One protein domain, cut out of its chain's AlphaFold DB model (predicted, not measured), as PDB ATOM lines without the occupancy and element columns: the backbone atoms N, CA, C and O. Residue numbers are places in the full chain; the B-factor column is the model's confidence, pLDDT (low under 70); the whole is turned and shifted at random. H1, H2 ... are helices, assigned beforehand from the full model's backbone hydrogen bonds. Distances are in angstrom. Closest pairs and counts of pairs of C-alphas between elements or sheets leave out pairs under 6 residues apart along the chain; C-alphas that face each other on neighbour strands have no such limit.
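This is residues 37 to 94 of the 562 residues of an uncharacterized protein of Ascoidea rubescens DSM 1968 (UniProt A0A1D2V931). One long helix, H2, makes nearly the whole length, and the short helix H1 sits beside its first part, joined to it by a link that folds back, so the outline is that of a shepherd's crook. Residues 66 to 94, of which 66 to 92 belong to H2, stick out as a free arm. The printed part has 58 residues with two named helices, H1 then H2, and no named strand; the class is all helix. It is extended, with a radius of gyration of the C-alphas of 19.6 A and spans of 62 by 21 by 12 A.

H2, residues 54 to 92, is 56.8 A long, from C-alpha 54 at (195.977, 140.791, 176.511) to C-alpha 92 at (198.479, 197.174, 170.325). H1, residues 37 to 43, measures 10.0 A and begins with C-alpha 37 at (186.790, 146.226, 164.964).

H2 and H1 are close but not clearly touching, their closest C-alphas, those of Lys 64 and Ile 42, being 7.5 A apart. They run the same way at a steep tilt of 58 degrees. In both helices every O i to N i+4 pair is within hydrogen-bond range.

The two C-alphas farthest apart, those of Ser 51 and Lys 94, are 62.0 A apart. The link from H1 to H2, 10 residues, is short. The printed part has no cut, and no printed residue has a pLDDT under 70.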
ATOM      1  N   LEU A  37     187.264 144.856 165.171       87.31
ATOM      2  CA  LEU A  37     186.790 146.226 164.964       87.31
ATOM      3  C   LEU A  37     187.478 147.215 165.921       87.31
ATOM      4  O   LEU A  37     187.951 148.270 165.491       87.31
ATOM      5  N   ILE A  38     187.599 146.849 167.200       85.75
ATOM      6  CA  ILE A  38     188.285 147.651 168.227       85.75
ATOM      7  C   ILE A  38     189.770 147.828 167.873       85.75
ATOM      8  O   ILE A  38     190.268 148.957 167.863       85.75
ATOM      9  N   LEU A  39     190.458 146.745 167.495       88.31
ATOM     10  CA  LEU A  39     191.848 146.788 167.029       88.31
ATOM     11  C   LEU A  39     191.999 147.692 165.797       88.31
ATOM     12  O   LEU A  39     192.880 148.554 165.779       88.31
ATOM     13  N   SER A  40     191.100 147.574 164.812       90.56
ATOM     14  CA  SER A  40     191.138 148.405 163.601       90.56
ATOM     15  C   SER A  40     190.955 149.904 163.883       90.56
ATOM     16  O   SER A  40     191.588 150.730 163.228       90.56
ATOM     17  N   ASN A  41     190.175 150.275 164.906       88.00
ATOM     18  CA  ASN A  41     190.002 151.670 165.327       88.00
ATOM     19  C   ASN A  41     191.228 152.229 166.075       88.00
ATOM     20  O   ASN A  41     191.569 153.400 165.912       88.00
ATOM     21  N   ILE A  42     191.903 151.415 166.893       88.75
ATOM     22  CA  ILE A  42     193.052 151.845 167.717       88.75
ATOM     23  C   ILE A  42     194.352 151.912 166.896       88.75
ATOM     24  O   ILE A  42     195.187 152.812 167.091       88.75
ATOM     25  N   PHE A  43     194.528 150.951 165.985       90.50
ATOM     26  CA  PHE A  43     195.768 150.715 165.240       90.50
ATOM     27  C   PHE A  43     195.673 151.000 163.736       90.50
ATOM     28  O   PHE A  43     196.707 151.098 163.073       90.50
ATOM     29  N   GLY A  44     194.465 151.178 163.204       92.31
ATOM     30  CA  GLY A  44     194.199 151.259 161.770       92.31
ATOM     31  C   GLY A  44     193.912 149.888 161.148       92.31
ATOM     32  O   GLY A  44     194.198 148.838 161.719       92.31
ATOM     33  N   SER A  45     193.392 149.905 159.920       93.12
ATOM     34  CA  SER A  45     192.969 148.729 159.137       93.12
ATOM     35  C   SER A  45     194.064 147.700 158.822       93.12
ATOM     36  O   SER A  45     193.776 146.663 158.238       93.12
ATOM     37  N   ASN A  46     195.322 147.991 159.158       90.56
ATOM     38  CA  ASN A  46     196.478 147.168 158.805       90.56
ATOM     39  C   ASN A  46     196.760 146.049 159.824       90.56
ATOM     40  O   ASN A  46     197.666 145.251 159.596       90.56
ATOM     41  N   ILE A  47     196.027 145.997 160.944       89.12
ATOM     42  CA  ILE A  47     196.161 144.947 161.962       89.12
ATOM     43  C   ILE A  47     194.939 144.030 161.904       89.12
ATOM     44  O   ILE A  47     193.856 144.388 162.358       89.12
ATOM     45  N   THR A  48     195.131 142.837 161.340       86.12
ATOM     46  CA  THR A  48     194.115 141.775 161.246       86.12
ATOM     47  C   THR A  48     194.025 140.927 162.516       86.12
ATOM     48  O   THR A  48     192.963 140.389 162.813       86.12
ATOM     49  N   SER A  49     195.118 140.810 163.272       88.12
ATOM     50  CA  SER A  49     195.195 140.061 164.527       88.12
ATOM     51  C   SER A  49     196.229 140.674 165.476       88.12
ATOM     52  O   SER A  49     197.225 141.260 165.048       88.12
ATOM     53  N   TRP A  50     195.990 140.555 166.783       89.69
ATOM     54  CA  TRP A  50     196.906 141.034 167.818       89.69
ATOM     55  C   TRP A  50     197.804 139.891 168.306       89.69
ATOM     56  O   TRP A  50     197.355 139.000 169.018       89.69
ATOM     57  N   SER A  51     199.083 139.916 167.926       92.50
ATOM     58  CA  SER A  51     200.038 138.828 168.208       92.50
ATOM     59  C   SER A  51     200.628 138.826 169.628       92.50
ATOM     60  O   SER A  51     201.530 138.038 169.909       92.50
ATOM     61  N   PHE A  52     200.185 139.724 170.511       93.75
ATOM     62  CA  PHE A  52     200.734 139.888 171.861       93.75
ATOM     63  C   PHE A  52     199.709 139.530 172.940       93.75
ATOM     64  O   PHE A  52     198.535 139.300 172.664       93.75
ATOM     65  N   SER A  53     200.147 139.494 174.200       96.06
ATOM     66  CA  SER A  53     199.254 139.205 175.321       96.06
ATOM     67  C   SER A  53     198.204 140.301 175.536       96.06
ATOM     68  O   SER A  53     198.425 141.482 175.254       96.06
ATOM     69  N   GLU A  54     197.078 139.902 176.128       91.31
ATOM     70  CA  GLU A  54     195.977 140.791 176.511       91.31
ATOM     71  C   GLU A  54     196.428 141.906 177.474       91.31
ATOM     72  O   GLU A  54     195.973 143.044 177.392       91.31
ATOM     73  N   ASN A  55     197.404 141.634 178.348       95.19
ATOM     74  CA  ASN A  55     197.997 142.661 179.211       95.19
ATOM     75  C   ASN A  55     198.685 143.769 178.384       95.19
ATOM     76  O   ASN A  55     198.515 144.951 178.677       95.19
ATOM     77  N   LEU A  56     199.398 143.411 177.307       93.69
ATOM     78  CA  LEU A  56     199.992 144.413 176.418       93.69
ATOM     79  C   LEU A  56     198.915 145.185 175.643       93.69
ATOM     80  O   LEU A  56     199.055 146.394 175.478       93.69
ATOM     81  N   LEU A  57     197.826 144.529 175.218       91.75
ATOM     82  CA  LEU A  57     196.700 145.219 174.573       91.75
ATOM     83  C   LEU A  57     196.129 146.311 175.489       91.75
ATOM     84  O   LEU A  57     196.018 147.467 175.079       91.75
ATOM     85  N   ASN A  58     195.864 145.970 176.752       93.50
ATOM     86  CA  ASN A  58     195.364 146.908 177.759       93.50
ATOM     87  C   ASN A  58     196.331 148.079 178.011       93.50
ATOM     88  O   ASN A  58     195.903 149.232 178.047       93.50
ATOM     89  N   GLN A  59     197.641 147.824 178.111       95.31
ATOM     90  CA  GLN A  59     198.646 148.890 178.246       95.31
ATOM     91  C   GLN A  59     198.661 149.836 177.038       95.31
ATOM     92  O   GLN A  59     198.768 151.052 177.199       95.31
ATOM     93  N   VAL A  60     198.511 149.302 175.824       92.75
ATOM     94  CA  VAL A  60     198.513 150.115 174.602       92.75
ATOM     95  C   VAL A  60     197.201 150.895 174.429       92.75
ATOM     96  O   VAL A  60     197.241 152.031 173.954       92.75
ATOM     97  N   ILE A  61     196.063 150.359 174.887       92.81
ATOM     98  CA  ILE A  61     194.795 151.104 175.007       92.81
ATOM     99  C   ILE A  61     194.967 152.310 175.943       92.81
ATOM    100  O   ILE A  61     194.633 153.433 175.556       92.81
ATOM    101  N   ILE A  62     195.546 152.105 177.133       95.25
ATOM    102  CA  ILE A  62     195.812 153.180 178.107       95.25
ATOM    103  C   ILE A  62     196.728 154.250 177.495       95.25
ATOM    104  O   ILE A  62     196.395 155.437 177.520       95.25
ATOM    105  N   LEU A  63     197.834 153.840 176.863       95.69
ATOM    106  CA  LEU A  63     198.769 154.754 176.199       95.69
ATOM    107  C   LEU A  63     198.089 155.578 175.091       95.69
ATOM    108  O   LEU A  63     198.346 156.773 174.950       95.69
ATOM    109  N   LYS A  64     197.195 154.966 174.307       93.25
ATOM    110  CA  LYS A  64     196.424 155.651 173.256       93.25
ATOM    111  C   LYS A  64     195.426 156.657 173.829       93.25
ATOM    112  O   LYS A  64     195.311 157.763 173.296       93.25
ATOM    113  N   GLN A  65     194.753 156.309 174.924       94.75
ATOM    114  CA  GLN A  65     193.865 157.222 175.646       94.75
ATOM    115  C   GLN A  65     194.638 158.429 176.206       94.75
ATOM    116  O   GLN A  65     194.177 159.567 176.094       94.75
ATOM    117  N   GLU A  66     195.837 158.208 176.750       96.75
ATOM    118  CA  GLU A  66     196.709 159.270 177.259       96.75
ATOM    119  C   GLU A  66     197.260 160.174 176.141       96.75
ATOM    120  O   GLU A  66     197.263 161.403 176.279       96.75
ATOM    121  N   GLN A  67     197.644 159.601 174.994       96.56
ATOM    122  CA  GLN A  67     198.050 160.359 173.804       96.56
ATOM    123  C   GLN A  67     196.930 161.278 173.296       96.56
ATOM    124  O   GLN A  67     197.171 162.463 173.047       96.56
ATOM    125  N   GLU A  68     195.701 160.771 173.171       94.81
ATOM    126  CA  GLU A  68     194.559 161.579 172.726       94.81
ATOM    127  C   GLU A  68     194.190 162.655 173.763       94.81
ATOM    128  O   GLU A  68     193.955 163.806 173.392       94.81
ATOM    129  N   ARG A  69     194.255 162.348 175.068       96.88
ATOM    130  CA  ARG A  69     194.082 163.348 176.136       96.88
ATOM    131  C   ARG A  69     195.118 164.473 176.042       96.88
ATOM    132  O   ARG A  69     194.751 165.648 176.073       96.88
ATOM    133  N   THR A  70     196.394 164.127 175.873       97.62
ATOM    134  CA  THR A  70     197.497 165.094 175.730       97.62
ATOM    135  C   THR A  70     197.304 165.977 174.498       97.62
ATOM    136  O   THR A  70     197.494 167.192 174.559       97.62
ATOM    137  N   LYS A  71     196.857 165.390 173.384       97.25
ATOM    138  CA  LYS A  71     196.535 166.098 172.138       97.25
ATOM    139  C   LYS A  71     195.346 167.057 172.295       97.25
ATOM    140  O   LYS A  71     195.410 168.189 171.818       97.25
ATOM    141  N   GLN A  72     194.295 166.663 173.014       97.00
ATOM    142  CA  GLN A  72     193.173 167.557 173.327       97.00
ATOM    143  C   GLN A  72     193.598 168.720 174.229       97.00
ATOM    144  O   GLN A  72     193.208 169.863 173.982       97.00
ATOM    145  N   ASP A  73     194.412 168.461 175.253       96.31
ATOM    146  CA  ASP A  73     194.921 169.513 176.139       96.31
ATOM    147  C   ASP A  73     195.911 170.448 175.421       96.31
ATOM    148  O   ASP A  73     195.877 171.660 175.654       96.31
ATOM    149  N   TYR A  74     196.695 169.937 174.464       97.94
ATOM    150  CA  TYR A  74     197.483 170.757 173.540       97.94
ATOM    151  C   TYR A  74     196.595 171.719 172.739       97.94
ATOM    152  O   TYR A  74     196.845 172.924 172.768       97.94
ATOM    153  N   TYR A  75     195.522 171.241 172.094       97.12
ATOM    154  CA  TYR A  75     194.632 172.114 171.312       97.12
ATOM    155  C   TYR A  75     193.890 173.150 172.169       97.12
ATOM    156  O   TYR A  75     193.709 174.289 171.730       97.12
ATOM    157  N   LYS A  76     193.509 172.815 173.412       96.62
ATOM    158  CA  LYS A  76     192.951 173.794 174.368       96.62
ATOM    159  C   LYS A  76     193.966 174.904 174.659       96.62
ATOM    160  O   LYS A  76     193.635 176.086 174.560       96.62
ATOM    161  N   CYS A  77     195.211 174.536 174.963       97.06
ATOM    162  CA  CYS A  77     196.298 175.484 175.205       97.06
ATOM    163  C   CYS A  77     196.653 176.306 173.953       97.06
ATOM    164  O   CYS A  77     196.910 177.504 174.065       97.06
ATOM    165  N   GLU A  78     196.651 175.709 172.759       96.12
ATOM    166  CA  GLU A  78     196.881 176.416 171.496       96.12
ATOM    167  C   GLU A  78     195.770 177.440 171.219       96.12
ATOM    168  O   GLU A  78     196.073 178.590 170.897       96.12
ATOM    169  N   SER A  79     194.505 177.059 171.423       93.25
ATOM    170  CA  SER A  79     193.345 177.945 171.286       93.25
ATOM    171  C   SER A  79     193.442 179.154 172.225       93.25
ATOM    172  O   SER A  79     193.388 180.296 171.767       93.25
ATOM    173  N   ILE A  80     193.719 178.930 173.516       95.44
ATOM    174  CA  ILE A  80     193.920 180.010 174.501       95.44
ATOM    175  C   ILE A  80     195.100 180.910 174.098       95.44
ATOM    176  O   ILE A  80     194.971 182.134 174.099       95.44
ATOM    177  N   ASN A  81     196.231 180.330 173.685       96.56
ATOM    178  CA  ASN A  81     197.403 181.091 173.240       96.56
ATOM    179  C   ASN A  81     197.147 181.896 171.955       96.56
ATOM    180  O   ASN A  81     197.712 182.979 171.784       96.56
ATOM    181  N   ARG A  82     196.322 181.386 171.034       94.88
ATOM    182  CA  ARG A  82     195.874 182.123 169.844       94.88
ATOM    183  C   ARG A  82     194.969 183.282 170.248       94.88
ATOM    184  O   ARG A  82     195.177 184.393 169.762       94.88
ATOM    185  N   SER A  83     194.037 183.055 171.171       94.31
ATOM    186  CA  SER A  83     193.138 184.099 171.659       94.31
ATOM    187  C   SER A  83     193.880 185.210 172.408       94.31
ATOM    188  O   SER A  83     193.642 186.386 172.149       94.31
ATOM    189  N   LEU A  84     194.863 184.863 173.242       96.31
ATOM    190  CA  LEU A  84     195.722 185.829 173.935       96.31
ATOM    191  C   LEU A  84     196.568 186.661 172.952       96.31
ATOM    192  O   LEU A  84     196.711 187.869 173.125       96.31
ATOM    193  N   LYS A  85     197.074 186.056 171.868       95.12
ATOM    194  CA  LYS A  85     197.767 186.796 170.794       95.12
ATOM    195  C   LYS A  85     196.840 187.760 170.055       95.12
ATOM    196  O   LYS A  85     197.263 188.873 169.756       95.12
ATOM    197  N   LEU A  86     195.598 187.357 169.776       93.81
ATOM    198  CA  LEU A  86     194.590 188.232 169.167       93.81
ATOM    199  C   LEU A  86     194.219 189.398 170.095       93.81
ATOM    200  O   LEU A  86     194.167 190.532 169.629       93.81
ATOM    201  N   LEU A  87     194.048 189.138 171.396       96.31
ATOM    202  CA  LEU A  87     193.799 190.165 172.412       96.31
ATOM    203  C   LEU A  87     194.942 191.187 172.466       96.31
ATOM    204  O   LEU A  87     194.701 192.385 172.337       96.31
ATOM    205  N   ASN A  88     196.187 190.716 172.579       96.88
ATOM    206  CA  ASN A  88     197.360 191.591 172.597       96.88
ATOM    207  C   ASN A  88     197.461 192.421 171.311       96.88
ATOM    208  O   ASN A  88     197.682 193.625 171.382       96.88
ATOM    209  N   ASN A  89     197.227 191.812 170.143       96.69
ATOM    210  CA  ASN A  89     197.222 192.528 168.869       96.69
ATOM    211  C   ASN A  89     196.113 193.598 168.819       96.69
ATOM    212  O   ASN A  89     196.344 194.702 168.336       96.69
ATOM    213  N   ALA A  90     194.920 193.316 169.350       97.25
ATOM    214  CA  ALA A  90     193.837 194.295 169.418       97.25
ATOM    215  C   ALA A  90     194.191 195.491 170.322       97.25
ATOM    216  O   ALA A  90     193.971 196.638 169.933       97.25
ATOM    217  N   ILE A  91     194.821 195.232 171.473       96.88
ATOM    218  CA  ILE A  91     195.325 196.265 172.391       96.88
ATOM    219  C   ILE A  91     196.428 197.103 171.720       96.88
ATOM    220  O   ILE A  91     196.360 198.331 171.744       96.88
ATOM    221  N   THR A  92     197.406 196.472 171.058       97.94
ATOM    222  CA  THR A  92     198.479 197.174 170.325       97.94
ATOM    223  C   THR A  92     197.929 198.071 169.213       97.94
ATOM    224  O   THR A  92     198.403 199.193 169.045       97.94
ATOM    225  N   ASN A  93     196.888 197.627 168.503       97.94
ATOM    226  CA  ASN A  93     196.210 198.415 167.467       97.94
ATOM    227  C   ASN A  93     195.174 199.417 168.019       97.94
ATOM    228  O   ASN A  93     194.426 200.004 167.240       97.94
ATOM    229  N   LYS A  94     195.121 199.629 169.345       97.75
ATOM    230  CA  LYS A  94     194.192 200.551 170.026       97.75
ATOM    231  C   LYS A  94     192.713 200.298 169.698       97.75
ATOM    232  O   LYS A  94     191.915 201.234 169.661       97.75
TER     233      LYS A  94